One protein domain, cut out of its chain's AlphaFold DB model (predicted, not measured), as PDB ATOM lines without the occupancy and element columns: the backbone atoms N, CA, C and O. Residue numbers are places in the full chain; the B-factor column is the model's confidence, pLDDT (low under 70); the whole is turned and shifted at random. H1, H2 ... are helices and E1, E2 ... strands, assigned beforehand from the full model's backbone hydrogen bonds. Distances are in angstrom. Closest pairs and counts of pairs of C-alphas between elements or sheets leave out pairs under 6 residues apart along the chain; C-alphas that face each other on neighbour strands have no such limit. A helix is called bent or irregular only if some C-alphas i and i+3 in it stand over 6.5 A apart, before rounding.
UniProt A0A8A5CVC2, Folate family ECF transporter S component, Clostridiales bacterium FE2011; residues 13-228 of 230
ATOM      1  N   SER A  13     320.641 406.564 367.374       88.69
ATOM      2  CA  SER A  13     321.669 407.463 367.889       88.69
ATOM      3  C   SER A  13     322.821 406.690 368.537       88.69
ATOM      4  O   SER A  13     322.630 405.749 369.310       88.69
ATOM      5  N   LYS A  14     324.060 407.128 368.277       88.56
ATOM      6  CA  LYS A  14     325.260 406.570 368.929       88.56
ATOM      7  C   LYS A  14     325.177 406.673 370.454       88.56
ATOM      8  O   LYS A  14     325.625 405.783 371.175       88.56
ATOM      9  N   GLU A  15     324.588 407.756 370.950       89.06
ATOM     10  CA  GLU A  15     324.402 407.990 372.379       89.06
ATOM     11  C   GLU A  15     323.455 406.980 373.031       89.06
ATOM     12  O   GLU A  15     323.735 406.534 374.145       89.06
ATOM     13  N   TYR A  16     322.384 406.581 372.338       91.56
ATOM     14  CA  TYR A  16     321.454 405.556 372.809       91.56
ATOM     15  C   TYR A  16     322.177 404.228 373.057       91.56
ATOM     16  O   TYR A  16     322.082 403.662 374.147       91.56
ATOM     17  N   TRP A  17     322.978 403.771 372.091       92.75
ATOM     18  CA  TRP A  17     323.730 402.519 372.214       92.75
ATOM     19  C   TRP A  17     324.863 402.604 373.233       92.75
ATOM     20  O   TRP A  17     325.056 401.665 374.004       92.75
ATOM     21  N   LYS A  18     325.564 403.742 373.316       91.94
ATOM     22  CA  LYS A  18     326.565 403.977 374.370       91.94
ATOM     23  C   LYS A  18     325.923 403.903 375.759       91.94
ATOM     24  O   LYS A  18     326.483 403.290 376.667       91.94
ATOM     25  N   GLN A  19     324.736 404.484 375.915       91.56
ATOM     26  CA  GLN A  19     323.987 404.426 377.162       91.56
ATOM     27  C   GLN A  19     323.492 403.007 377.465       91.56
ATOM     28  O   GLN A  19     323.629 402.562 378.601       91.56
ATOM     29  N   ALA A  20     322.954 402.286 376.482       91.56
ATOM     30  CA  ALA A  20     322.529 400.896 376.647       91.56
ATOM     31  C   ALA A  20     323.698 399.979 377.042       91.56
ATOM     32  O   ALA A  20     323.560 399.161 377.943       91.56
ATOM     33  N   ALA A  21     324.874 400.158 376.436       92.75
ATOM     34  CA  ALA A  21     326.073 399.406 376.803       92.75
ATOM     35  C   ALA A  21     326.556 399.733 378.227       92.75
ATOM     36  O   ALA A  21     327.070 398.858 378.920       92.75
ATOM     37  N   SER A  22     326.372 400.972 378.697       92.31
ATOM     38  CA  SER A  22     326.742 401.343 380.070       92.31
ATOM     39  C   SER A  22     325.894 400.644 381.141       92.31
ATOM     40  O   SER A  22     326.380 400.455 382.255       92.31
ATOM     41  N   GLU A  23     324.678 400.195 380.807       91.75
ATOM     42  CA  GLU A  23     323.817 399.450 381.736       91.75
ATOM     43  C   GLU A  23     324.425 398.096 382.140       91.75
ATOM     44  O   GLU A  23     324.204 397.650 383.263       91.75
ATOM     45  N   LEU A  24     325.277 397.488 381.300       91.25
ATOM     46  CA  LEU A  24     326.025 396.272 381.659       91.25
ATOM     47  C   LEU A  24     327.003 396.482 382.820       91.25
ATOM     48  O   LEU A  24     327.389 395.519 383.471       91.25
ATOM     49  N   LYS A  25     327.434 397.721 383.076       91.94
ATOM     50  CA  LYS A  25     328.346 398.046 384.183       91.94
ATOM     51  C   LYS A  25     327.600 398.448 385.454       91.94
ATOM     52  O   LYS A  25     328.226 398.679 386.483       91.94
ATOM     53  N   ASN A  26     326.275 398.577 385.388       91.88
ATOM     54  CA  ASN A  26     325.463 399.018 386.509       91.88
ATOM     55  C   ASN A  26     324.943 397.811 387.295       91.88
ATOM     56  O   ASN A  26     324.018 397.124 386.864       91.88
ATOM     57  N   THR A  27     325.494 397.595 388.490       92.69
ATOM     58  CA  THR A  27     325.129 396.474 389.365       92.69
ATOM     59  C   THR A  27     323.632 396.419 389.665       92.69
ATOM     60  O   THR A  27     323.047 395.340 389.638       92.69
ATOM     61  N   LYS A  28     322.978 397.568 389.892       89.62
ATOM     62  CA  LYS A  28     321.526 397.600 390.151       89.62
ATOM     63  C   LYS A  28     320.740 397.094 388.944       89.62
ATOM     64  O   LYS A  28     319.805 396.312 389.106       89.62
ATOM     65  N   THR A  29     321.152 397.498 387.742       90.88
ATOM     66  CA  THR A  29     320.532 397.054 386.492       90.88
ATOM     67  C   THR A  29     320.746 395.557 386.264       90.88
ATOM     68  O   THR A  29     319.801 394.866 385.891       90.88
ATOM     69  N   LEU A  30     321.942 395.032 386.546       93.88
ATOM     70  CA  LEU A  30     322.236 393.599 386.427       93.88
ATOM     71  C   LEU A  30     321.434 392.743 387.414       93.88
ATOM     72  O   LEU A  30     320.886 391.718 387.013       93.88
ATOM     73  N   ILE A  31     321.320 393.167 388.677       94.69
ATOM     74  CA  ILE A  31     320.503 392.464 389.681       94.69
ATOM     75  C   ILE A  31     319.042 392.421 389.226       94.69
ATOM     76  O   ILE A  31     318.416 391.363 389.242       94.69
ATOM     77  N   PHE A  32     318.504 393.551 388.762       93.00
ATOM     78  CA  PHE A  32     317.139 393.592 388.249       93.00
ATOM     79  C   PHE A  32     316.955 392.707 387.015       93.00
ATOM     80  O   PHE A  32     315.970 391.978 386.925       93.00
ATOM     81  N   ALA A  33     317.918 392.716 386.090       94.31
ATOM     82  CA  ALA A  33     317.900 391.841 384.925       94.31
ATOM     83  C   ALA A  33     317.879 390.363 385.332       94.31
ATOM     84  O   ALA A  33     317.051 389.615 384.819       94.31
ATOM     85  N   ALA A  34     318.706 389.953 386.298       95.19
ATOM     86  CA  ALA A  34     318.718 388.588 386.818       95.19
ATOM     87  C   ALA A  34     317.362 388.185 387.423       95.19
ATOM     88  O   ALA A  34     316.855 387.105 387.120       95.19
ATOM     89  N   LEU A  35     316.727 389.071 388.202       95.25
ATOM     90  CA  LEU A  35     315.387 388.835 388.755       95.25
ATOM     91  C   LEU A  35     314.322 388.703 387.658       95.25
ATOM     92  O   LEU A  35     313.473 387.816 387.727       95.25
ATOM     93  N   MET A  36     314.372 389.548 386.624       94.06
ATOM     94  CA  MET A  36     313.443 389.470 385.491       94.06
ATOM     95  C   MET A  36     313.648 388.201 384.658       94.06
ATOM     96  O   MET A  36     312.669 387.605 384.208       94.06
ATOM     97  N   ILE A  37     314.895 387.757 384.476       93.44
ATOM     98  CA  ILE A  37     315.223 386.490 383.807       93.44
ATOM     99  C   ILE A  37     314.680 385.312 384.618       93.44
ATOM    100  O   ILE A  37     313.989 384.462 384.060       93.44
ATOM    101  N   ALA A  38     314.928 385.284 385.930       93.44
ATOM    102  CA  ALA A  38     314.410 384.241 386.813       93.44
ATOM    103  C   ALA A  38     312.875 384.183 386.773       93.44
ATOM    104  O   ALA A  38     312.299 383.107 386.611       93.44
ATOM    105  N   LEU A  39     312.211 385.342 386.829       92.38
ATOM    106  CA  LEU A  39     310.756 385.426 386.723       92.38
ATOM    107  C   LEU A  39     310.249 384.946 385.357       92.38
ATOM    108  O   LEU A  39     309.257 384.225 385.293       92.38
ATOM    109  N   ARG A  40     310.927 385.299 384.260       89.44
ATOM    110  CA  ARG A  40     310.576 384.822 382.914       89.44
ATOM    111  C   ARG A  40     310.685 383.300 382.811       89.44
ATOM    112  O   ARG A  40     309.773 382.672 382.284       89.44
ATOM    113  N   ILE A  41     311.754 382.711 383.348       89.00
ATOM    114  CA  ILE A  41     311.939 381.253 383.394       89.00
ATOM    115  C   ILE A  41     310.845 380.593 384.246       89.00
ATOM    116  O   ILE A  41     310.264 379.598 383.823       89.00
ATOM    117  N   ALA A  42     310.511 381.160 385.407       88.75
ATOM    118  CA  ALA A  42     309.432 380.649 386.252       88.75
ATOM    119  C   ALA A  42     308.061 380.738 385.560       88.75
ATOM    120  O   ALA A  42     307.249 379.830 385.670       88.75
ATOM    121  N   LEU A  43     307.792 381.799 384.796       84.69
ATOM    122  CA  LEU A  43     306.540 381.923 384.045       84.69
ATOM    123  C   LEU A  43     306.450 380.948 382.866       84.69
ATOM    124  O   LEU A  43     305.341 380.519 382.539       84.69
ATOM    125  N   LYS A  44     307.582 380.542 382.272       74.81
ATOM    126  CA  LYS A  44     307.596 379.499 381.232       74.81
ATOM    127  C   LYS A  44     306.963 378.199 381.728       74.81
ATOM    128  O   LYS A  44     306.213 377.582 380.971       74.81
ATOM    129  N   SER A  45     307.187 377.817 382.989       68.69
ATOM    130  CA  SER A  45     306.623 376.583 383.557       68.69
ATOM    131  C   SER A  45     305.130 376.684 383.904       68.69
ATOM    132  O   SER A  45     304.449 375.664 383.927       68.69
ATOM    133  N   VAL A  46     304.602 377.898 384.105       70.62
ATOM    134  CA  VAL A  46     303.193 378.159 384.477       70.62
ATOM    135  C   VAL A  46     302.299 378.435 383.253       70.62
ATOM    136  O   VAL A  46     301.085 378.580 383.375       70.62
ATOM    137  N   SER A  47     302.879 378.496 382.051       64.19
ATOM    138  CA  SER A  47     302.151 378.701 380.791       64.19
ATOM    139  C   SER A  47     300.937 377.770 380.658       64.19
ATOM    140  O   SER A  47     301.081 376.551 380.698       64.19
ATOM    141  N   ILE A  48     299.743 378.332 380.434       60.56
ATOM    142  CA  ILE A  48     298.518 377.541 380.244       60.56
ATOM    143  C   ILE A  48     298.515 376.960 378.824       60.56
ATOM    144  O   ILE A  48     298.524 377.691 377.823       60.56
ATOM    145  N   TYR A  49     298.497 375.631 378.740       59.09
ATOM    146  CA  TYR A  49     298.449 374.879 377.490       59.09
ATOM    147  C   TYR A  49     297.001 374.715 377.036       59.09
ATOM    148  O   TYR A  49     296.211 374.055 377.700       59.09
ATOM    149  N   ILE A  50     296.656 375.302 375.889       54.94
ATOM    150  CA  ILE A  50     295.333 375.126 375.266       54.94
ATOM    151  C   ILE A  50     295.356 373.931 374.294       54.94
ATOM    152  O   ILE A  50     294.353 373.252 374.121       54.94
ATOM    153  N   ALA A  51     296.512 373.653 373.678       57.81
ATOM    154  CA  ALA A  51     296.809 372.471 372.860       57.81
ATOM    155  C   ALA A  51     298.339 372.261 372.771       57.81
ATOM    156  O   ALA A  51     299.094 373.121 373.234       57.81
ATOM    157  N   ALA A  52     298.802 371.165 372.148       53.59
ATOM    158  CA  ALA A  52     300.217 370.745 372.103       53.59
ATOM    159  C   ALA A  52     301.211 371.860 371.698       53.59
ATOM    160  O   ALA A  52     302.260 372.000 372.321       53.59
ATOM    161  N   ASP A  53     300.839 372.718 370.740       56.28
ATOM    162  CA  ASP A  53     301.653 373.856 370.272       56.28
ATOM    163  C   ASP A  53     301.066 375.232 370.653       56.28
ATOM    164  O   ASP A  53     301.531 376.282 370.194       56.28
ATOM    165  N   LEU A  54     300.012 375.259 371.473       57.06
ATOM    166  CA  LEU A  54     299.150 376.423 371.652       57.06
ATOM    167  C   LEU A  54     299.208 376.963 373.091       57.06
ATOM    168  O   LEU A  54     298.279 376.787 373.876       57.06
ATOM    169  N   ARG A  55     300.267 377.712 373.422       62.72
ATOM    170  CA  ARG A  55     300.500 378.291 374.768       62.72
ATOM    171  C   ARG A  55     300.123 379.768 374.847       62.72
ATOM    172  O   ARG A  55     300.464 380.514 373.929       62.72
ATOM    173  N   ILE A  56     299.309 380.179 375.822       64.56
ATOM    174  CA  ILE A  56     299.135 381.611 376.137       64.56
ATOM    175  C   ILE A  56     300.126 381.922 377.250       64.56
ATOM    176  O   ILE A  56     299.964 381.438 378.368       64.56
ATOM    177  N   SER A  57     301.155 382.698 376.929       68.62
ATOM    178  CA  SER A  57     302.231 383.011 377.865       68.62
ATOM    179  C   SER A  57     302.136 384.464 378.305       68.62
ATOM    180  O   SER A  57     302.064 385.369 377.482       68.62
ATOM    181  N   ILE A  58     302.187 384.695 379.617       80.56
ATOM    182  CA  ILE A  58     302.247 386.038 380.229       80.56
ATOM    183  C   ILE A  58     303.696 386.579 380.215       80.56
ATOM    184  O   ILE A  58     303.959 387.745 380.498       80.56
ATOM    185  N   GLU A  59     304.652 385.746 379.802       85.06
ATOM    186  CA  GLU A  59     306.091 386.028 379.732       85.06
ATOM    187  C   GLU A  59     306.437 387.328 379.000       85.06
ATOM    188  O   GLU A  59     307.388 388.018 379.372       85.06
ATOM    189  N   PHE A  60     305.660 387.699 377.978       88.75
ATOM    190  CA  PHE A  60     305.924 388.920 377.225       88.75
ATOM    191  C   PHE A  60     305.792 390.188 378.073       88.75
ATOM    192  O   PHE A  60     306.460 391.173 377.767       88.75
ATOM    193  N   LEU A  61     304.965 390.176 379.125       92.50
ATOM    194  CA  LEU A  61     304.822 391.305 380.043       92.50
ATOM    195  C   LEU A  61     306.130 391.535 380.806       92.50
ATOM    196  O   LEU A  61     306.670 392.641 380.802       92.50
ATOM    197  N   VAL A  62     306.682 390.469 381.389       92.62
ATOM    198  CA  VAL A  62     307.954 390.515 382.126       92.62
ATOM    199  C   VAL A  62     309.113 390.843 381.193       92.62
ATOM    200  O   VAL A  62     309.966 391.660 381.533       92.62
ATOM    201  N   ASN A  63     309.114 390.275 379.986       93.50
ATOM    202  CA  ASN A  63     310.126 390.585 378.983       93.50
ATOM    203  C   ASN A  63     310.095 392.071 378.587       93.50
ATOM    204  O   ASN A  63     311.134 392.727 378.578       93.50
ATOM    205  N   ALA A  64     308.909 392.625 378.322       93.69
ATOM    206  CA  ALA A  64     308.753 394.037 377.993       93.69
ATOM    207  C   ALA A  64     309.181 394.957 379.147       93.69
ATOM    208  O   ALA A  64     309.870 395.950 378.909       93.69
ATOM    209  N   LEU A  65     308.824 394.609 380.389       93.94
ATOM    210  CA  LEU A  65     309.237 395.340 381.590       93.94
ATOM    211  C   LEU A  65     310.757 395.360 381.748       93.94
ATOM    212  O   LEU A  65     311.352 396.422 381.924       93.94
ATOM    213  N   GLY A  66     311.386 394.189 381.649       92.75
ATOM    214  CA  GLY A  66     312.833 394.055 381.719       92.75
ATOM    215  C   GLY A  66     313.510 394.878 380.626       92.75
ATOM    216  O   GLY A  66     314.285 395.787 380.921       92.75
ATOM    217  N   ALA A  67     313.136 394.644 379.368       93.38
ATOM    218  CA  ALA A  67     313.709 395.322 378.208       93.38
ATOM    219  C   ALA A  67     313.586 396.857 378.274       93.38
ATOM    220  O   ALA A  67     314.511 397.572 377.885       93.38
ATOM    221  N   MET A  68     312.481 397.369 378.823       93.06
ATOM    222  CA  MET A  68     312.268 398.798 379.069       93.06
ATOM    223  C   MET A  68     313.240 399.384 380.106       93.06
ATOM    224  O   MET A  68     313.607 400.554 380.002       93.06
ATOM    225  N   THR A  69     313.646 398.597 381.106       91.38
ATOM    226  CA  THR A  69     314.491 399.065 382.220       91.38
ATOM    227  C   THR A  69     315.986 398.951 381.931       91.38
ATOM    228  O   THR A  69     316.709 399.925 382.131       91.38
ATOM    229  N   PHE A  70     316.452 397.800 381.440       91.75
ATOM    230  CA  PHE A  70     317.881 397.522 381.251       91.75
ATOM    231  C   PHE A  70     318.376 397.713 379.808       91.75
ATOM    232  O   PHE A  70     319.578 397.675 379.547       91.75
ATOM    233  N   GLY A  71     317.465 397.965 378.865       92.88
ATOM    234  CA  GLY A  71     317.791 398.329 377.490       92.88
ATOM    235  C   GLY A  71     318.263 397.180 376.601       92.88
ATOM    236  O   GLY A  71     318.359 396.036 377.038       92.88
ATOM    237  N   PRO A  72     318.547 397.462 375.317       94.75
ATOM    238  CA  PRO A  72     318.696 396.427 374.292       94.75
ATOM    239  C   PRO A  72     319.893 395.508 374.519       94.75
ATOM    240  O   PRO A  72     319.790 394.314 374.274       94.75
ATOM    241  N   VAL A  73     321.011 396.030 375.024       95.25
ATOM    242  CA  VAL A  73     322.234 395.236 375.210       95.25
ATOM    243  C   VAL A  73     322.046 394.187 376.309       95.25
ATOM    244  O   VAL A  73     322.308 393.005 376.090       95.25
ATOM    245  N   VAL A  74     321.527 394.599 377.470       95.06
ATOM    246  CA  VAL A  74     321.222 393.673 378.570       95.06
ATOM    247  C   VAL A  74     320.047 392.763 378.199       95.06
ATOM    248  O   VAL A  74     320.054 391.594 378.567       95.06
ATOM    249  N   ALA A  75     319.079 393.249 377.410       95.56
ATOM    250  CA  ALA A  75     317.964 392.441 376.914       95.56
ATOM    251  C   ALA A  75     318.411 391.282 376.027       95.56
ATOM    252  O   ALA A  75     317.917 390.172 376.205       95.56
ATOM    253  N   ILE A  76     319.353 391.519 375.109       95.94
ATOM    254  CA  ILE A  76     319.917 390.475 374.244       95.94
ATOM    255  C   ILE A  76     320.605 389.405 375.102       95.94
ATOM    256  O   ILE A  76     320.294 388.221 374.972       95.94
ATOM    257  N   ALA A  77     321.491 389.817 376.014       95.50
ATOM    258  CA  ALA A  77     322.194 388.888 376.896       95.50
ATOM    259  C   ALA A  77     321.217 388.111 377.794       95.50
ATOM    260  O   ALA A  77     321.282 386.886 377.887       95.50
ATOM    261  N   GLY A  78     320.263 388.812 378.408       94.38
ATOM    262  CA  GLY A  78     319.263 388.212 379.282       94.38
ATOM    263  C   GLY A  78     318.323 387.254 378.558       94.38
ATOM    264  O   GLY A  78     317.944 386.234 379.126       94.38
ATOM    265  N   ALA A  79     317.978 387.527 377.298       94.50
ATOM    266  CA  ALA A  79     317.183 386.620 376.479       94.50
ATOM    267  C   ALA A  79     317.932 385.323 376.161       94.50
ATOM    268  O   ALA A  79     317.360 384.249 376.329       94.50
ATOM    269  N   ALA A  80     319.212 385.413 375.785       94.44
ATOM    270  CA  ALA A  80     320.041 384.238 375.525       94.44
ATOM    271  C   ALA A  80     320.202 383.354 376.773       94.44
ATOM    272  O   ALA A  80     320.049 382.132 376.706       94.44
ATOM    273  N   VAL A  81     320.447 383.982 377.930       94.12
ATOM    274  CA  VAL A  81     320.537 383.284 379.221       94.12
ATOM    275  C   VAL A  81     319.192 382.662 379.596       94.12
ATOM    276  O   VAL A  81     319.145 381.500 379.989       94.12
ATOM    277  N   SER A  82     318.094 383.408 379.448       92.12
ATOM    278  CA  SER A  82     316.750 382.922 379.767       92.12
ATOM    279  C   SER A  82     316.323 381.740 378.903       92.12
ATOM    280  O   SER A  82     315.588 380.885 379.396       92.12
ATOM    281  N   ASP A  83     316.721 381.704 377.632       91.19
ATOM    282  CA  ASP A  83     316.412 380.586 376.744       91.19
ATOM    283  C   ASP A  83     317.214 379.342 377.128       91.19
ATOM    284  O   ASP A  83     316.631 378.302 377.426       91.19
ATOM    285  N   THR A  84     318.536 379.493 377.252       91.44
ATOM    286  CA  THR A  84     319.442 378.392 377.608       91.44
ATOM    287  C   THR A  84     319.072 377.788 378.963       91.44
ATOM    288  O   THR A  84     318.870 376.581 379.074       91.44
ATOM    289  N   LEU A  85     318.926 378.617 380.004       91.19
ATOM    290  CA  LEU A  85     318.552 378.136 381.337       91.19
ATOM    291  C   LEU A  85     317.126 377.588 381.367       91.19
ATOM    292  O   LEU A  85     316.877 376.587 382.032       91.19
ATOM    293  N   GLY A  86     316.194 378.209 380.640       88.00
ATOM    294  CA  GLY A  86     314.827 377.709 380.530       88.00
ATOM    295  C   GLY A  86     314.774 376.307 379.921       88.00
ATOM    296  O   GLY A  86     314.083 375.442 380.452       88.00
ATOM    297  N   ALA A  87     315.545 376.063 378.859       86.88
ATOM    298  CA  ALA A  87     315.634 374.759 378.214       86.88
ATOM    299  C   ALA A  87     316.325 373.700 379.087       86.88
ATOM    300  O   ALA A  87     315.924 372.539 379.055       86.88
ATOM    301  N   LEU A  88     317.333 374.092 379.872       87.94
ATOM    302  CA  LEU A  88     318.033 373.190 380.792       87.94
ATOM    303  C   LEU A  88     317.177 372.809 382.006       87.94
ATOM    304  O   LEU A  88     317.181 371.651 382.414       87.94
ATOM    305  N   LEU A  89     316.455 373.769 382.590       87.19
ATOM    306  CA  LEU A  89     315.657 373.553 383.802       87.19
ATOM    307  C   LEU A  89     314.297 372.908 383.512       87.19
ATOM    308  O   LEU A  89     313.813 372.112 384.313       87.19
ATOM    309  N   PHE A  90     313.680 373.244 382.376       82.44
ATOM    310  CA  PHE A  90     312.358 372.754 381.979       82.44
ATOM    311  C   PHE A  90     312.397 372.185 380.551       82.44
ATOM    312  O   PHE A  90     311.813 372.768 379.626       82.44
ATOM    313  N   PRO A  91     313.083 371.049 380.341       77.69
ATOM    314  CA  PRO A  91     313.255 370.480 379.014       77.69
ATOM    315  C   PRO A  91     311.895 370.122 378.404       77.69
ATOM    316  O   PRO A  91     311.137 369.316 378.935       77.69
ATOM    317  N   SER A  92     311.587 370.739 377.262       71.38
ATOM    318  CA  SER A  92     310.340 370.539 376.502       71.38
ATOM    319  C   SER A  92     310.611 369.888 375.137       71.38
ATOM    320  O   SER A  92     309.959 370.218 374.149       71.38
ATOM    321  N   GLY A  93     311.614 369.009 375.075       77.12
ATOM    322  CA  GLY A  93     312.160 368.419 373.849       77.12
ATOM    323  C   GLY A  93     313.666 368.671 373.705       77.12
ATOM    324  O   GLY A  93     314.264 369.308 374.576       77.12
ATOM    325  N   PRO A  94     314.300 368.177 372.623       83.25
ATOM    326  CA  PRO A  94     315.711 368.437 372.362       83.25
ATOM    327  C   PRO A  94     315.964 369.941 372.241       83.25
ATOM    328  O   PRO A  94     315.218 370.649 371.559       83.25
ATOM    329  N   TYR A  95     317.013 370.418 372.909       84.38
ATOM    330  CA  TYR A  95     317.428 371.813 372.829       84.38
ATOM    331  C   TYR A  95     317.923 372.143 371.421       84.38
ATOM    332  O   TYR A  95     318.722 371.407 370.842       84.38
ATOM    333  N   PHE A  96     317.468 373.271 370.880       88.25
ATOM    334  CA  PHE A  96     317.871 373.740 369.563       88.25
ATOM    335  C   PHE A  96     318.322 375.188 369.636       88.25
ATOM    336  O   PHE A  96     317.517 376.098 369.820       88.25
ATOM    337  N   PHE A  97     319.627 375.387 369.454       89.69
ATOM    338  CA  PHE A  97     320.303 376.670 369.633       89.69
ATOM    339  C   PHE A  97     319.656 377.825 368.854       89.69
ATOM    340  O   PHE A  97     319.650 378.959 369.324       89.69
ATOM    341  N   LEU A  98     319.069 377.559 367.681       92.50
ATOM    342  CA  LEU A  98     318.452 378.614 366.880       92.50
ATOM    343  C   LEU A  98     317.234 379.271 367.555       92.50
ATOM    344  O   LEU A  98     316.898 380.397 367.194       92.50
ATOM    345  N   PHE A  99     316.596 378.629 368.543       90.19
ATOM    346  CA  PHE A  99     315.509 379.254 369.309       90.19
ATOM    347  C   PHE A  99     315.981 380.425 370.181       90.19
ATOM    348  O   PHE A  99     315.203 381.348 370.420       90.19
ATOM    349  N   ILE A 100     317.271 380.502 370.529       93.50
ATOM    350  CA  ILE A 100     317.819 381.695 371.184       93.50
ATOM    351  C   ILE A 100     317.568 382.948 370.329       93.50
ATOM    352  O   ILE A 100     317.257 384.012 370.864       93.50
ATOM    353  N   PHE A 101     317.667 382.852 368.998       94.56
ATOM    354  CA  PHE A 101     317.505 384.016 368.125       94.56
ATOM    355  C   PHE A 101     316.093 384.596 368.161       94.56
ATOM    356  O   PHE A 101     315.939 385.815 368.061       94.56
ATOM    357  N   THR A 102     315.064 383.766 368.331       93.00
ATOM    358  CA  THR A 102     313.683 384.256 368.424       93.00
ATOM    359  C   THR A 102     313.444 384.937 369.763       93.00
ATOM    360  O   THR A 102     312.859 386.022 369.799       93.00
ATOM    361  N   GLU A 103     313.994 384.388 370.845       92.38
ATOM    362  CA  GLU A 103     313.927 385.002 372.171       92.38
ATOM    363  C   GLU A 103     314.686 386.335 372.231       92.38
ATOM    364  O   GLU A 103     314.162 387.322 372.765       92.38
ATOM    365  N   ILE A 104     315.884 386.399 371.637       95.88
ATOM    366  CA  ILE A 104     316.668 387.634 371.494       95.88
ATOM    367  C   ILE A 104     315.885 388.666 370.686       95.88
ATOM    368  O   ILE A 104     315.757 389.809 371.127       95.88
ATOM    369  N   ALA A 105     315.348 388.286 369.525       96.25
ATOM    370  CA  ALA A 105     314.611 389.205 368.665       96.25
ATOM    371  C   ALA A 105     313.368 389.764 369.377       96.25
ATOM    372  O   ALA A 105     313.120 390.969 369.323       96.25
ATOM    373  N   GLY A 106     312.630 388.926 370.112       94.44
ATOM    374  CA  GLY A 106     311.477 389.355 370.904       94.44
ATOM    375  C   GLY A 106     311.846 390.379 371.980       94.44
ATOM    376  O   GLY A 106     311.217 391.436 372.072       94.44
ATOM    377  N   SER A 107     312.895 390.105 372.762       95.44
ATOM    378  CA  SER A 107     313.400 391.031 373.788       95.44
ATOM    379  C   SER A 107     313.965 392.324 373.192       95.44
ATOM    380  O   SER A 107     313.736 393.409 373.733       95.44
ATOM    381  N   LEU A 108     314.662 392.233 372.057       96.31
ATOM    382  CA  LEU A 108     315.232 393.384 371.365       96.31
ATOM    383  C   LEU A 108     314.140 394.318 370.839       96.31
ATOM    384  O   LEU A 108     314.249 395.528 371.031       96.31
ATOM    385  N   VAL A 109     313.069 393.782 370.243       96.38
ATOM    386  CA  VAL A 109     311.925 394.594 369.799       96.38
ATOM    387  C   VAL A 109     311.373 395.411 370.968       96.38
ATOM    388  O   VAL A 109     311.271 396.631 370.854       96.38
ATOM    389  N   PHE A 110     311.102 394.804 372.127       95.12
ATOM    390  CA  PHE A 110     310.617 395.575 373.279       95.12
ATOM    391  C   PHE A 110     311.608 396.634 373.754       95.12
ATOM    392  O   PHE A 110     311.202 397.761 374.049       95.12
ATOM    393  N   ALA A 111     312.900 396.312 373.782       94.56
ATOM    394  CA  ALA A 111     313.916 397.269 374.189       94.56
ATOM    395  C   ALA A 111     313.950 398.483 373.251       94.56
ATOM    396  O   ALA A 111     313.959 399.615 373.724       94.56
ATOM    397  N   LEU A 112     313.902 398.268 371.934       94.62
ATOM    398  CA  LEU A 112     313.935 399.347 370.942       94.62
ATOM    399  C   LEU A 112     312.727 400.289 371.044       94.62
ATOM    400  O   LEU A 112     312.866 401.488 370.806       94.62
ATOM    401  N   PHE A 113     311.551 399.775 371.409       94.06
ATOM    402  CA  PHE A 113     310.349 400.599 371.556       94.06
ATOM    403  C   PHE A 113     310.261 401.305 372.918       94.06
ATOM    404  O   PHE A 113     309.748 402.429 372.987       94.06
ATOM    405  N   PHE A 114     310.742 400.687 374.001       93.12
ATOM    406  CA  PHE A 114     310.465 401.159 375.363       93.12
ATOM    407  C   PHE A 114     311.672 401.717 376.123       93.12
ATOM    408  O   PHE A 114     311.480 402.528 377.030       93.12
ATOM    409  N   TYR A 115     312.906 401.346 375.779       93.06
ATOM    410  CA  TYR A 115     314.078 401.756 376.557       93.06
ATOM    411  C   TYR A 115     314.383 403.248 376.406       93.06
ATOM    412  O   TYR A 115     314.736 403.718 375.327       93.06
ATOM    413  N   ARG A 116     314.280 404.002 377.510       88.06
ATOM    414  CA  ARG A 116     314.549 405.453 377.567       88.06
ATOM    415  C   ARG A 116     313.870 406.253 376.450       88.06
ATOM    416  O   ARG A 116     314.409 407.250 375.979       88.06
ATOM    417  N   THR A 117     312.672 405.850 376.044       87.50
ATOM    418  CA  THR A 117     311.853 406.601 375.085       87.50
ATOM    419  C   THR A 117     310.566 407.051 375.766       87.50
ATOM    420  O   THR A 117     310.169 406.493 376.787       87.50
ATOM    421  N   ARG A 118     309.880 408.058 375.216       87.25
ATOM    422  CA  ARG A 118     308.512 408.379 375.655       87.25
ATOM    423  C   ARG A 118     307.580 407.235 375.256       87.25
ATOM    424  O   ARG A 118     307.320 407.069 374.060       87.25
ATOM    425  N   ILE A 119     307.108 406.457 376.225       88.94
ATOM    426  CA  ILE A 119     306.193 405.336 375.980       88.94
ATOM    427  C   ILE A 119     304.812 405.884 375.623       88.94
ATOM    428  O   ILE A 119     304.298 406.776 376.290       88.94
ATOM    429  N   SER A 120     304.210 405.335 374.573       91.81
ATOM    430  CA  SER A 120     302.845 405.641 374.151       91.81
ATOM    431  C   SER A 120     302.110 404.358 373.787       91.81
ATOM    432  O   SER A 120     302.734 403.353 373.442       91.81
ATOM    433  N   VAL A 121     300.776 404.396 373.807       91.69
ATOM    434  CA  VAL A 121     299.953 403.251 373.376       91.69
ATOM    435  C   VAL A 121     300.301 402.817 371.947       91.69
ATOM    436  O   VAL A 121     300.386 401.625 371.680       91.69
ATOM    437  N   THR A 122     300.593 403.754 371.040       91.56
ATOM    438  CA  THR A 122     301.016 403.434 369.668       91.56
ATOM    439  C   THR A 122     302.304 402.610 369.641       91.56
ATOM    440  O   THR A 122     302.371 401.614 368.929       91.56
ATOM    441  N   LYS A 123     303.313 402.968 370.451       92.44
ATOM    442  CA  LYS A 123     304.554 402.181 370.563       92.44
ATOM    443  C   LYS A 123     304.293 400.792 371.134       92.44
ATOM    444  O   LYS A 123     304.911 399.837 370.684       92.44
ATOM    445  N   VAL A 124     303.362 400.672 372.080       93.75
ATOM    446  CA  VAL A 124     302.965 399.370 372.630       93.75
ATOM    447  C   VAL A 124     302.341 398.491 371.549       93.75
ATOM    448  O   VAL A 124     302.814 397.375 371.336       93.75
ATOM    449  N   ILE A 125     301.364 399.016 370.808       93.56
ATOM    450  CA  ILE A 125     300.712 398.316 369.694       93.56
ATOM    451  C   ILE A 125     301.739 397.905 368.628       93.56
ATOM    452  O   ILE A 125     301.773 396.746 368.226       93.56
ATOM    453  N   LEU A 126     302.612 398.824 368.204       94.19
ATOM    454  CA  LEU A 126     303.642 398.537 367.201       94.19
ATOM    455  C   LEU A 126     304.651 397.498 367.694       94.19
ATOM    456  O   LEU A 126     304.973 396.577 366.953       94.19
ATOM    457  N   SER A 127     305.107 397.594 368.947       94.75
ATOM    458  CA  SER A 127     306.027 396.609 369.527       94.75
ATOM    459  C   SER A 127     305.415 395.207 369.524       94.75
ATOM    460  O   SER A 127     306.047 394.268 369.048       94.75
ATOM    461  N   ARG A 128     304.150 395.067 369.950       93.38
ATOM    462  CA  ARG A 128     303.433 393.788 369.923       93.38
ATOM    463  C   ARG A 128     303.209 393.285 368.508       93.38
ATOM    464  O   ARG A 128     303.380 392.092 368.282       93.38
ATOM    465  N   PHE A 129     302.882 394.163 367.566       92.56
ATOM    466  CA  PHE A 129     302.704 393.774 366.173       92.56
ATOM    467  C   PHE A 129     304.022 393.261 365.596       92.56
ATOM    468  O   PHE A 129     304.052 392.188 365.003       92.56
ATOM    469  N   CYS A 130     305.128 393.965 365.843       94.06
ATOM    470  CA  CYS A 130     306.448 393.566 365.377       94.06
ATOM    471  C   CYS A 130     306.902 392.236 365.983       94.06
ATOM    472  O   CYS A 130     307.363 391.360 365.254       94.06
ATOM    473  N   THR A 131     306.743 392.048 367.296       92.62
ATOM    474  CA  THR A 131     307.049 390.765 367.941       92.62
ATOM    475  C   THR A 131     306.170 389.654 367.372       92.62
ATOM    476  O   THR A 131     306.650 388.568 367.068       92.62
ATOM    477  N   ASN A 132     304.886 389.908 367.162       90.25
ATOM    478  CA  ASN A 132     303.984 388.874 366.692       90.25
ATOM    479  C   ASN A 132     304.215 388.496 365.222       90.25
ATOM    480  O   ASN A 132     304.285 387.323 364.872       90.25
ATOM    481  N   PHE A 133     304.367 389.490 364.356       89.25
ATOM    482  CA  PHE A 133     304.525 389.275 362.928       89.25
ATOM    483  C   PHE A 133     305.966 388.893 362.576       89.25
ATOM    484  O   PHE A 133     306.211 387.806 362.059       89.25
ATOM    485  N   PHE A 134     306.952 389.727 362.904       91.56
ATOM    486  CA  PHE A 134     308.332 389.470 362.488       91.56
ATOM    487  C   PHE A 134     309.007 388.378 363.318       91.56
ATOM    488  O   PHE A 134     309.721 387.547 362.764       91.56
ATOM    489  N   VAL A 135     308.779 388.340 364.632       92.44
ATOM    490  CA  VAL A 135     309.447 387.346 365.485       92.44
ATOM    491  C   VAL A 135     308.678 386.027 365.483       92.44
ATOM    492  O   VAL A 135     309.227 385.005 365.078       92.44
ATOM    493  N   ASN A 136     307.396 386.030 365.859       89.69
ATOM    494  CA  ASN A 136     306.650 384.779 366.029       89.69
ATOM    495  C   ASN A 136     306.199 384.133 364.711       89.69
ATOM    496  O   ASN A 136     306.014 382.918 364.684       89.69
ATOM    497  N   ILE A 137     305.985 384.908 363.641       87.06
ATOM    498  CA  ILE A 137     305.583 384.364 362.337       87.06
ATOM    499  C   ILE A 137     306.790 384.275 361.400       87.06
ATOM    500  O   ILE A 137     307.120 383.175 360.970       87.06
ATOM    501  N   VAL A 138     307.472 385.378 361.090       88.38
ATOM    502  CA  VAL A 138     308.533 385.369 360.061       88.38
ATOM    503  C   VAL A 138     309.791 384.628 360.521       88.38
ATOM    504  O   VAL A 138     310.303 383.803 359.771       88.38
ATOM    505  N   LEU A 139     310.284 384.880 361.738       91.44
ATOM    506  CA  LEU A 139     311.542 384.296 362.224       91.44
ATOM    507  C   LEU A 139     311.358 382.903 362.845       91.44
ATOM    508  O   LEU A 139     312.088 381.971 362.516       91.44
ATOM    509  N   GLN A 140     310.379 382.738 363.735       89.81
ATOM    510  CA  GLN A 140     310.175 381.482 364.464       89.81
ATOM    511  C   GLN A 140     309.763 380.334 363.540       89.81
ATOM    512  O   GLN A 140     310.116 379.185 363.800       89.81
ATOM    513  N   THR A 141     309.021 380.613 362.472       86.62
ATOM    514  CA  THR A 141     308.494 379.572 361.589       86.62
ATOM    515  C   THR A 141     309.573 378.774 360.840       86.62
ATOM    516  O   THR A 141     309.570 377.548 360.977       86.62
ATOM    517  N   PRO A 142     310.528 379.387 360.109       88.44
ATOM    518  CA  PRO A 142     311.610 378.636 359.469       88.44
ATOM    519  C   PRO A 142     312.499 377.910 360.486       88.44
ATOM    520  O   PRO A 142     312.929 376.787 360.227       88.44
ATOM    521  N   ILE A 143     312.720 378.494 361.670       89.94
ATOM    522  CA  ILE A 143     313.472 377.838 362.750       89.94
ATOM    523  C   ILE A 143     312.728 376.593 363.246       89.94
ATOM    524  O   ILE A 143     313.340 375.544 363.433       89.94
ATOM    525  N   MET A 144     311.404 376.674 363.409       86.94
ATOM    526  CA  MET A 144     310.581 375.530 363.803       86.94
ATOM    527  C   MET A 144     310.569 374.447 362.723       86.94
ATOM    528  O   MET A 144     310.682 373.267 363.039       86.94
ATOM    529  N   TYR A 145     310.467 374.834 361.449       85.19
ATOM    530  CA  TYR A 145     310.573 373.898 360.334       85.19
ATOM    531  C   TYR A 145     311.897 373.127 360.387       85.19
ATOM    532  O   TYR A 145     311.895 371.897 360.340       85.19
ATOM    533  N   LEU A 146     313.012 373.841 360.569       87.81
ATOM    534  CA  LEU A 146     314.337 373.237 360.669       87.81
ATOM    535  C   LEU A 146     314.462 372.318 361.890       87.81
ATOM    536  O   LEU A 146     314.991 371.215 361.774       87.81
ATOM    537  N   TYR A 147     313.916 372.736 363.032       87.75
ATOM    538  CA  TYR A 147     313.875 371.934 364.250       87.75
ATOM    539  C   TYR A 147     313.168 370.591 364.037       87.75
ATOM    540  O   TYR A 147     313.716 369.543 364.361       87.75
ATOM    541  N   TYR A 148     311.968 370.600 363.457       84.62
ATOM    542  CA  TYR A 148     311.210 369.370 363.225       84.62
ATOM    543  C   TYR A 148     311.892 368.433 362.220       84.62
ATOM    544  O   TYR A 148     311.873 367.217 362.420       84.62
ATOM    545  N   GLN A 149     312.512 368.993 361.178       84.44
ATOM    546  CA  GLN A 149     313.251 368.224 360.177       84.44
ATOM    547  C   GLN A 149     314.514 367.588 360.773       84.44
ATOM    548  O   GLN A 149     314.730 366.392 360.611       84.44
ATOM    549  N   MET A 150     315.328 368.370 361.492       85.94
ATOM    550  CA  MET A 150     316.633 367.926 361.994       85.94
ATOM    551  C   MET A 150     316.555 367.127 363.297       85.94
ATOM    552  O   MET A 150     317.328 366.193 363.475       85.94
ATOM    553  N   MET A 151     315.659 367.497 364.216       84.25
ATOM    554  CA  MET A 151     315.631 366.930 365.573       84.25
ATOM    555  C   MET A 151     314.548 365.872 365.763       84.25
ATOM    556  O   MET A 151     314.716 364.971 366.578       84.25
ATOM    557  N   LEU A 152     313.424 365.980 365.045       81.12
ATOM    558  CA  LEU A 152     312.274 365.087 365.230       81.12
ATOM    559  C   LEU A 152     312.049 364.133 364.050       81.12
ATOM    560  O   LEU A 152     311.198 363.252 364.160       81.12
ATOM    561  N   GLY A 153     312.759 364.314 362.929       74.25
ATOM    562  CA  GLY A 153     312.598 363.508 361.713       74.25
ATOM    563  C   GLY A 153     311.189 363.572 361.110       74.25
ATOM    564  O   GLY A 153     310.785 362.674 360.376       74.25
ATOM    565  N   LYS A 154     310.407 364.605 361.450       74.56
ATOM    566  CA  LYS A 154     309.015 364.775 361.014       74.56
ATOM    567  C   LYS A 154     308.917 365.925 360.027       74.56
ATOM    568  O   LYS A 154     309.493 366.992 360.234       74.56
ATOM    569  N   THR A 155     308.091 365.752 358.998       65.19
ATOM    570  CA  THR A 155     307.767 366.847 358.085       65.19
ATOM    571  C   THR A 155     306.847 367.840 358.786       65.19
ATOM    572  O   THR A 155     305.638 367.637 358.896       65.19
ATOM    573  N   TYR A 156     307.418 368.944 359.258       63.25
ATOM    574  CA  TYR A 156     306.626 370.104 359.643       63.25
ATOM    575  C   TYR A 156     306.124 370.774 358.375       63.25
ATOM    576  O   TYR A 156     306.920 371.160 357.514       63.25
ATOM    577  N   LYS A 157     304.804 370.934 358.237       63.12
ATOM    578  CA  LYS A 157     304.293 371.851 357.217       63.12
ATOM    579  C   LYS A 157     304.875 373.221 357.535       63.12
ATOM    580  O   LYS A 157     304.764 373.678 358.668       63.12
ATOM    581  N   ILE A 158     305.503 373.839 356.533       54.31
ATOM    582  CA  ILE A 158     306.377 375.014 356.677       54.31
ATOM    583  C   ILE A 158     305.735 376.119 357.528       54.31
ATOM    584  O   ILE A 158     306.481 376.832 358.164       54.31
ATOM    585  N   PHE A 159     304.403 376.232 357.624       57.47
ATOM    586  CA  PHE A 159     303.725 377.119 358.576       57.47
ATOM    587  C   PHE A 159     302.584 376.394 359.315       57.47
ATOM    588  O   PHE A 159     301.613 375.960 358.695       57.47
ATOM    589  N   ASN A 160     302.674 376.288 360.646       69.19
ATOM    590  CA  ASN A 160     301.594 375.783 361.503       69.19
ATOM    591  C   ASN A 160     300.494 376.851 361.623       69.19
ATOM    592  O   ASN A 160     300.534 377.716 362.502       69.19
ATOM    593  N   LEU A 161     299.540 376.808 360.689       73.94
ATOM    594  CA  LEU A 161     298.454 377.779 360.532       73.94
ATOM    595  C   LEU A 161     297.692 378.083 361.846       73.94
ATOM    596  O   LEU A 161     297.517 379.265 362.154       73.94
ATOM    597  N   PRO A 162     297.336 377.088 362.688       77.00
ATOM    598  CA  PRO A 162     296.773 377.335 364.018       77.00
ATOM    599  C   PRO A 162     297.585 378.300 364.896       77.00
ATOM    600  O   PRO A 162     297.011 379.164 365.563       77.00
ATOM    601  N   ARG A 163     298.922 378.200 364.884       76.62
ATOM    602  CA  ARG A 163     299.804 379.059 365.691       76.62
ATOM    603  C   ARG A 163     299.759 380.506 365.212       76.62
ATOM    604  O   ARG A 163     299.688 381.414 366.036       76.62
ATOM    605  N   MET A 164     299.772 380.718 363.895       79.50
ATOM    606  CA  MET A 164     299.716 382.052 363.287       79.50
ATOM    607  C   MET A 164     298.380 382.738 363.565       79.50
ATOM    608  O   MET A 164     298.361 383.889 364.001       79.50
ATOM    609  N   ILE A 165     297.273 382.015 363.356       80.00
ATOM    610  CA  ILE A 165     295.922 382.531 363.598       80.00
ATOM    611  C   ILE A 165     295.788 382.941 365.060       80.00
ATOM    612  O   ILE A 165     295.403 384.074 365.338       80.00
ATOM    613  N   LYS A 166     296.183 382.073 365.999       80.56
ATOM    614  CA  LYS A 166     296.148 382.411 367.426       80.56
ATOM    615  C   LYS A 166     296.932 383.679 367.734       80.56
ATOM    616  O   LYS A 166     296.423 384.557 368.419       80.56
ATOM    617  N   ASN A 167     298.172 383.743 367.266       82.19
ATOM    618  CA  ASN A 167     299.066 384.864 367.509       82.19
ATOM    619  C   ASN A 167     298.438 386.183 367.035       82.19
ATOM    620  O   ASN A 167     298.484 387.190 367.737       82.19
ATOM    621  N   LEU A 168     297.793 386.191 365.869       82.06
ATOM    622  CA  LEU A 168     297.104 387.373 365.341       82.06
ATOM    623  C   LEU A 168     295.799 387.703 366.069       82.06
ATOM    624  O   LEU A 168     295.510 388.875 366.291       82.06
ATOM    625  N   VAL A 169     295.033 386.691 366.467       82.06
ATOM    626  CA  VAL A 169     293.778 386.871 367.212       82.06
ATOM    627  C   VAL A 169     294.046 387.387 368.628       82.06
ATOM    628  O   VAL A 169     293.287 388.205 369.139       82.06
ATOM    629  N   LEU A 170     295.134 386.945 369.261       84.19
ATOM    630  CA  LEU A 170     295.521 387.390 370.600       84.19
ATOM    631  C   LEU A 170     296.225 388.744 370.609       84.19
ATOM    632  O   LEU A 170     296.192 389.422 371.633       84.19
ATOM    633  N   PHE A 171     296.807 389.175 369.489       89.25
ATOM    634  CA  PHE A 171     297.551 390.431 369.403       89.25
ATOM    635  C   PHE A 171     296.799 391.662 369.966       89.25
ATOM    636  O   PHE A 171     297.416 392.412 370.735       89.25
ATOM    637  N   PRO A 172     295.499 391.890 369.674       88.19
ATOM    638  CA  PRO A 172     294.744 392.996 370.265       88.19
ATOM    639  C   PRO A 172     294.644 392.912 371.786       88.19
ATOM    640  O   PRO A 172     294.856 393.906 372.484       88.19
ATOM    641  N   VAL A 173     294.372 391.710 372.296       89.31
ATOM    642  CA  VAL A 173     294.227 391.443 373.729       89.31
ATOM    643  C   VAL A 173     295.569 391.613 374.436       89.31
ATOM    644  O   VAL A 173     295.653 392.318 375.436       89.31
ATOM    645  N   GLU A 174     296.645 391.054 373.892       89.56
ATOM    646  CA  GLU A 174     297.998 391.180 374.444       89.56
ATOM    647  C   GLU A 174     298.503 392.625 374.422       89.56
ATOM    648  O   GLU A 174     299.191 393.054 375.349       89.56
ATOM    649  N   SER A 175     298.142 393.399 373.394       91.56
ATOM    650  CA  SER A 175     298.449 394.831 373.331       91.56
ATOM    651  C   SER A 175     297.732 395.600 374.436       91.56
ATOM    652  O   SER A 175     298.357 396.420 375.112       91.56
ATOM    653  N   LEU A 176     296.447 395.313 374.664       91.56
ATOM    654  CA  LEU A 176     295.682 395.902 375.762       91.56
ATOM    655  C   LEU A 176     296.279 395.527 377.124       91.56
ATOM    656  O   LEU A 176     296.526 396.410 377.947       91.56
ATOM    657  N   LEU A 177     296.570 394.241 377.334       91.62
ATOM    658  CA  LEU A 177     297.197 393.739 378.556       91.62
ATOM    659  C   LEU A 177     298.545 394.415 378.811       91.62
ATOM    660  O   LEU A 177     298.802 394.836 379.937       91.62
ATOM    661  N   LEU A 178     299.376 394.597 377.779       92.75
ATOM    662  CA  LEU A 178     300.664 395.274 377.927       92.75
ATOM    663  C   LEU A 178     300.505 396.748 378.314       92.75
ATOM    664  O   LEU A 178     301.246 397.230 379.167       92.75
ATOM    665  N   VAL A 179     299.533 397.465 377.737       93.38
ATOM    666  CA  VAL A 179     299.254 398.860 378.126       93.38
ATOM    667  C   VAL A 179     298.848 398.942 379.595       93.38
ATOM    668  O   VAL A 179     299.395 399.765 380.331       93.38
ATOM    669  N   LEU A 180     297.910 398.095 380.030       92.69
ATOM    670  CA  LEU A 180     297.440 398.072 381.418       92.69
ATOM    671  C   LEU A 180     298.573 397.714 382.383       92.69
ATOM    672  O   LEU A 180     298.756 398.378 383.403       92.69
ATOM    673  N   PHE A 181     299.375 396.717 382.023       93.31
ATOM    674  CA  PHE A 181     300.506 396.258 382.815       93.31
ATOM    675  C   PHE A 181     301.591 397.332 382.969       93.31
ATOM    676  O   PHE A 181     302.009 397.630 384.088       93.31
ATOM    677  N   LEU A 182     302.009 397.978 381.874       92.19
ATOM    678  CA  LEU A 182     302.984 399.072 381.941       92.19
ATOM    679  C   LEU A 182     302.430 400.260 382.732       92.19
ATOM    680  O   LEU A 182     303.144 400.842 383.546       92.19
ATOM    681  N   ARG A 183     301.146 400.591 382.563       91.81
ATOM    682  CA  ARG A 183     300.491 401.650 383.339       91.81
ATOM    683  C   ARG A 183     300.506 401.361 384.844       91.81
ATOM    684  O   ARG A 183     300.697 402.293 385.621       91.81
ATOM    685  N   ALA A 184     300.341 400.102 385.242       91.94
ATOM    686  CA  ALA A 184     300.390 399.689 386.640       91.94
ATOM    687  C   ALA A 184     301.816 399.674 387.219       91.94
ATOM    688  O   ALA A 184     301.998 400.019 388.385       91.94
ATOM    689  N   LEU A 185     302.832 399.308 386.426       92.38
ATOM    690  CA  LEU A 185     304.202 399.106 386.925       92.38
ATOM    691  C   LEU A 185     305.153 400.291 386.760       92.38
ATOM    692  O   LEU A 185     306.138 400.377 387.495       92.38
ATOM    693  N   ILE A 186     304.880 401.231 385.855       89.88
ATOM    694  CA  ILE A 186     305.694 402.448 385.732       89.88
ATOM    695  C   ILE A 186     305.756 403.256 387.046       89.88
ATOM    696  O   ILE A 186     306.865 403.659 387.405       89.88
ATOM    697  N   PRO A 187     304.656 403.500 387.795       88.38
ATOM    698  CA  PRO A 187     304.746 404.255 389.045       88.38
ATOM    699  C   PRO A 187     305.636 403.572 390.105       88.38
ATOM    700  O   PRO A 187     306.558 404.234 390.588       88.38
ATOM    701  N   PRO A 188     305.469 402.266 390.414       88.75
ATOM    702  CA  PRO A 188     306.379 401.546 391.308       88.75
ATOM    703  C   PRO A 188     307.838 401.530 390.831       88.75
ATOM    704  O   PRO A 188     308.764 401.687 391.624       88.75
ATOM    705  N   LEU A 189     308.083 401.383 389.526       87.69
ATOM    706  CA  LEU A 189     309.450 401.430 388.996       87.69
ATOM    707  C   LEU A 189     310.098 402.801 389.206       87.69
ATOM    708  O   LEU A 189     311.279 402.884 389.554       87.69
ATOM    709  N   LYS A 190     309.331 403.881 389.042       86.19
ATOM    710  CA  LYS A 190     309.809 405.240 389.314       86.19
ATOM    711  C   LYS A 190     310.108 405.453 390.793       86.19
ATOM    712  O   LYS A 190     311.145 406.039 391.100       86.19
ATOM    713  N   SER A 191     309.266 404.952 391.700       84.88
ATOM    714  CA  SER A 191     309.536 405.053 393.142       84.88
ATOM    715  C   SER A 191     310.781 404.266 393.560       84.88
ATOM    716  O   SER A 191     311.485 404.679 394.473       84.88
ATOM    717  N   LEU A 192     311.105 403.181 392.850       85.12
ATOM    718  CA  LEU A 192     312.348 402.420 393.031       85.12
ATOM    719  C   LEU A 192     313.586 403.094 392.403       85.12
ATOM    720  O   LEU A 192     314.696 402.571 392.502       85.12
ATOM    721  N   GLY A 193     313.422 404.254 391.761       82.25
ATOM    722  CA  GLY A 193     314.514 405.030 391.173       82.25
ATOM    723  C   GLY A 193     314.916 404.611 389.755       82.25
ATOM    724  O   GLY A 193     315.954 405.068 389.267       82.25
ATOM    725  N   TYR A 194     314.122 403.777 389.068       84.12
ATOM    726  CA  TYR A 194     314.377 403.444 387.664       84.12
ATOM    727  C   TYR A 194     314.037 404.615 386.737       84.12
ATOM    728  O   TYR A 194     313.023 405.300 386.880       84.12
ATOM    729  N   LYS A 195     314.891 404.825 385.732       81.00
ATOM    730  CA  LYS A 195     314.777 405.916 384.754       81.00
ATOM    731  C   LYS A 195     313.812 405.546 383.622       81.00
ATOM    732  O   LYS A 195     314.237 405.305 382.495       81.00
ATOM    733  N   VAL A 196     312.519 405.497 383.936       82.25
ATOM    734  CA  VAL A 196     311.432 405.158 382.996       82.25
ATOM    735  C   VAL A 196     310.611 406.408 382.650       82.25
ATOM    736  O   VAL A 196     310.504 407.331 383.461       82.25
ATOM    737  N   SER A 197     310.035 406.470 381.444       79.81
ATOM    738  CA  SER A 197     309.192 407.599 381.028       79.81
ATOM    739  C   SER A 197     307.896 407.708 381.834       79.81
ATOM    740  O   SER A 197     307.443 406.743 382.444       79.81
ATOM    741  N   ASP A 198     307.269 408.885 381.816       77.81
ATOM    742  CA  ASP A 198     305.942 409.097 382.404       77.81
ATOM    743  C   ASP A 198     304.815 408.333 381.709       77.81
ATOM    744  O   ASP A 198     304.902 407.950 380.543       77.81
ATOM    745  N   ILE A 199     303.728 408.159 382.463       82.88
ATOM    746  CA  ILE A 199     302.499 407.459 382.061       82.88
ATOM    747  C   ILE A 199     301.588 408.366 381.220       82.88
ATOM    748  O   ILE A 199     300.615 407.900 380.640       82.88
ATOM    749  N   SER A 200     301.904 409.658 381.105       79.06
ATOM    750  CA  SER A 200     301.043 410.677 380.488       79.06
ATOM    751  C   SER A 200     300.542 410.329 379.079       79.06
ATOM    752  O   SER A 200     299.452 410.741 378.704       79.06
ATOM    753  N   ASN A 201     301.288 409.524 378.314       80.62
ATOM    754  CA  ASN A 201     300.933 409.121 376.948       80.62
ATOM    755  C   ASN A 201     300.370 407.681 376.835       80.62
ATOM    756  O   ASN A 201     300.159 407.179 375.726       80.62
ATOM    757  N   LEU A 202     300.111 407.003 377.959       83.88
ATOM    758  CA  LEU A 202     299.560 405.638 378.047       83.88
ATOM    759  C   LEU A 202     298.028 405.628 378.212       83.88
ATOM    760  O   LEU A 202     297.460 404.837 378.964       83.88
ATOM    761  N   HIS A 203     297.346 406.506 377.477       84.38
ATOM    762  CA  HIS A 203     295.887 406.547 377.408       84.38
ATOM    763  C   HIS A 203     295.406 406.118 376.020       84.38
ATOM    764  O   HIS A 203     295.976 406.491 374.989       84.38
ATOM    765  N   PHE A 204     294.349 405.308 375.983       84.06
ATOM    766  CA  PHE A 204     293.730 404.921 374.722       84.06
ATOM    767  C   PHE A 204     293.063 406.136 374.081       84.06
ATOM    768  O   PHE A 204     292.293 406.852 374.710       84.06
ATOM    769  N   THR A 205     293.371 406.352 372.807       89.38
ATOM    770  CA  THR A 205     292.747 407.380 371.973       89.38
ATOM    771  C   THR A 205     292.035 406.692 370.816       89.38
ATOM    772  O   THR A 205     292.380 405.562 370.462       89.38
ATOM    773  N   LYS A 206     291.083 407.378 370.172       86.75
ATOM    774  CA  LYS A 206     290.402 406.850 368.976       86.75
ATOM    775  C   LYS A 206     291.401 406.431 367.889       86.75
ATOM    776  O   LYS A 206     291.254 405.363 367.309       86.75
ATOM    777  N   LYS A 207     292.469 407.217 367.689       89.12
ATOM    778  CA  LYS A 207     293.555 406.892 366.749       89.12
ATOM    779  C   LYS A 207     294.223 405.555 367.087       89.12
ATOM    780  O   LYS A 207     294.429 404.750 366.192       89.12
ATOM    781  N   ASN A 208     294.488 405.286 368.367       89.62
ATOM    782  CA  ASN A 208     295.117 404.034 368.804       89.62
ATOM    783  C   ASN A 208     294.231 402.809 368.543       89.62
ATOM    784  O   ASN A 208     294.742 401.770 368.136       89.62
ATOM    785  N   ILE A 209     292.916 402.938 368.742       88.50
ATOM    786  CA  ILE A 209     291.956 401.868 368.431       88.50
ATOM    787  C   ILE A 209     291.954 401.597 366.923       88.50
ATOM    788  O   ILE A 209     292.075 400.449 366.510       88.50
ATOM    789  N   VAL A 210     291.902 402.652 366.103       89.94
ATOM    790  CA  VAL A 210     291.963 402.529 364.638       89.94
ATOM    791  C   VAL A 210     293.267 401.861 364.197       89.94
ATOM    792  O   VAL A 210     293.227 400.916 363.416       89.94
ATOM    793  N   THR A 211     294.418 402.275 364.736       89.69
ATOM    794  CA  THR A 211     295.711 401.633 364.454       89.69
ATOM    795  C   THR A 211     295.711 400.152 364.830       89.69
ATOM    796  O   THR A 211     296.196 399.335 364.050       89.69
ATOM    797  N   LEU A 212     295.153 399.791 365.989       89.94
ATOM    798  CA  LEU A 212     295.070 398.399 366.428       89.94
ATOM    799  C   LEU A 212     294.236 397.553 365.461       89.94
ATOM    800  O   LEU A 212     294.674 396.477 365.055       89.94
ATOM    801  N   VAL A 213     293.065 398.057 365.063       89.38
ATOM    802  CA  VAL A 213     292.165 397.381 364.119       89.38
ATOM    803  C   VAL A 213     292.835 397.227 362.754       89.38
ATOM    804  O   VAL A 213     292.882 396.118 362.232       89.38
ATOM    805  N   ILE A 214     293.426 398.297 362.213       90.88
ATOM    806  CA  ILE A 214     294.123 398.267 360.919       90.88
ATOM    807  C   ILE A 214     295.259 397.239 360.934       90.88
ATOM    808  O   ILE A 214     295.329 396.403 360.040       90.88
ATOM    809  N   LEU A 215     296.122 397.251 361.954       90.69
ATOM    810  CA  LEU A 215     297.234 396.296 362.045       90.69
ATOM    811  C   LEU A 215     296.754 394.853 362.214       90.69
ATOM    812  O   LEU A 215     297.369 393.936 361.676       90.69
ATOM    813  N   THR A 216     295.639 394.650 362.916       88.25
ATOM    814  CA  THR A 216     295.020 393.324 363.038       88.25
ATOM    815  C   THR A 216     294.517 392.841 361.680       88.25
ATOM    816  O   THR A 216     294.833 391.721 361.287       88.25
ATOM    817  N   ILE A 217     293.814 393.694 360.926       88.38
ATOM    818  CA  ILE A 217     293.340 393.376 359.569       88.38
ATOM    819  C   ILE A 217     294.519 393.085 358.640       88.38
ATOM    820  O   ILE A 217     294.492 392.079 357.942       88.38
ATOM    821  N   ILE A 218     295.570 393.910 358.660       88.94
ATOM    822  CA  ILE A 218     296.778 393.701 357.847       88.94
ATOM    823  C   ILE A 218     297.434 392.360 358.188       88.94
ATOM    824  O   ILE A 218     297.772 391.596 357.286       88.94
ATOM    825  N   GLY A 219     297.588 392.051 359.478       83.44
ATOM    826  CA  GLY A 219     298.164 390.784 359.920       83.44
ATOM    827  C   GLY A 219     297.335 389.578 359.472       83.44
ATOM    828  O   GLY A 219     297.890 388.621 358.936       83.44
ATOM    829  N   VAL A 220     296.008 389.640 359.630       85.19
ATOM    830  CA  VAL A 220     295.085 388.586 359.176       85.19
ATOM    831  C   VAL A 220     295.122 388.442 357.656       85.19
ATOM    832  O   VAL A 220     295.283 387.329 357.164       85.19
ATOM    833  N   ALA A 221     295.045 389.546 356.910       85.50
ATOM    834  CA  ALA A 221     295.096 389.545 355.453       85.50
ATOM    835  C   ALA A 221     296.404 388.938 354.932       85.50
ATOM    836  O   ALA A 221     296.362 388.104 354.034       85.50
ATOM    837  N   ALA A 222     297.551 389.276 355.529       84.31
ATOM    838  CA  ALA A 222     298.841 388.697 355.152       84.31
ATOM    839  C   ALA A 222     298.862 387.166 355.313       84.31
ATOM    840  O   ALA A 222     299.396 386.460 354.458       84.31
ATOM    841  N   VAL A 223     298.246 386.640 356.378       79.88
ATOM    842  CA  VAL A 223     298.149 385.189 356.600       79.88
ATOM    843  C   VAL A 223     297.148 384.536 355.654       79.88
ATOM    844  O   VAL A 223     297.450 383.483 355.102       79.88
ATOM    845  N   VAL A 224     295.991 385.159 355.421       81.75
ATOM    846  CA  VAL A 224     294.975 384.646 354.489       81.75
ATOM    847  C   VAL A 224     295.508 384.608 353.058       81.75
ATOM    848  O   VAL A 224     295.402 383.571 352.415       81.75
ATOM    849  N   ILE A 225     296.131 385.691 352.577       83.25
ATOM    850  CA  ILE A 225     296.752 385.746 351.244       83.25
ATOM    851  C   ILE A 225     297.745 384.597 351.093       83.25
ATOM    852  O   ILE A 225     297.672 383.859 350.118       83.25
ATOM    853  N   TYR A 226     298.610 384.395 352.088       75.69
ATOM    854  CA  TYR A 226     299.581 383.311 352.065       75.69
ATOM    855  C   TYR A 226     298.927 381.922 351.985       75.69
ATOM    856  O   TYR A 226     299.372 381.095 351.189       75.69
ATOM    857  N   VAL A 227     297.874 381.675 352.776       76.56
ATOM    858  CA  VAL A 227     297.113 380.412 352.744       76.56
ATOM    859  C   VAL A 227     296.475 380.178 351.378       76.56
ATOM    860  O   VAL A 227     296.429 379.039 350.940       76.56
ATOM    861  N   LEU A 228     296.003 381.232 350.710       76.00
ATOM    862  CA  LEU A 228     295.370 381.138 349.393       76.00
ATOM    863  C   LEU A 228     296.378 380.977 348.243       76.00
ATOM    864  O   LEU A 228     296.031 380.420 347.208       76.00
TER     865      LEU A 228
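AT A GLANCE: This is residues 13 to 228 of the 230 residues of the protein "Folate family ECF transporter S component" of Clostridiales bacterium FE2011 (UniProt A0A8A5CVC2). A compact pile of helices: H3b, H4 and H5 fold back and forth side by side, and H2, H3a and the bent H6 cover one side of this row. H7 runs along the far edge by H5 and H6a, H1 makes a corner with H2, and the small hairpin E1-E2 lies between H2 and H3. The printed part has 216 residues, with H1, H2, E1, E2, H3, H4, H5, H6 and H7 in that order, mostly helix; the two strands are antiparallel. The radius of gyration of the C-alphas is 17.5 A, and the spans are 50 by 43 by 34 A.

IN THESE COORDINATES: H1, residues 14 to 25, begins at C-alpha 14 (325.260, 406.570, 368.929). H2 spans residues 27 to 46, 29.0 A; E1 is residues 48 to 51 and E2 residues 54 to 56. H3, residues 59 to 89, was assigned as one helix by its hydrogen bonds but is bent: C-alphas 69 and 72 are 9.4 A apart, between arms H3a, residues 59 to 69, and H3b, residues 72 to 89, 25.0 A. H4 is residues 99 to 114. H5, residues 121 to 151, 40.3 A, has a kink of 29 degrees near residue 142. H6, residues 161 to 191, likewise assigned as one helix, is bent, with C-alphas 169 and 172 6.9 A apart; its arms are H6a, residues 161 to 169, and H6b, residues 172 to 191, irregular with C-alphas 184 and 187 6.8 A apart. H7, residues 206 to 228, 32.7 A, ends at C-alpha 228 (295.370, 381.138, 349.393).

HOW THE PARTS SIT: H1 touches H3b, closest C-alphas Ala 20 and Val 73, 5.8 A. H2 touches H3a at a shallow tilt of 8 degrees, opposite ways, closest C-alphas Arg 40 and Glu 59, 5.6 A. E1 and E2 form a hairpin; N 50 and O 54 are 3.0 A apart, within hydrogen-bond range. H4 and H5 form a helical hairpin at 8 degrees, closest C-alphas Gly 106 and Thr 131, 5.5 A. H7 touches H6a at 11 degrees, opposite ways, closest C-alphas Leu 168 and Gly 219, 6.5 A. H1 and H7 are apart. Every O i to N i+4 pair is within hydrogen-bond range in H3a, H3b, H4, H6a and H7, against 6 of 8 in H1, 14 of 16 in H2, 20 of 27 in H5 and 14 of 16 in H6b.

THE WHOLE: The C-alphas farthest apart, Gly 153 and Ser 191, are 52.2 A apart. The printed part has no cut. The link from H6 to H7 is long, 14 residues. pLDDT is under 70 at residues 45, 47 to 57 and 155 to 160.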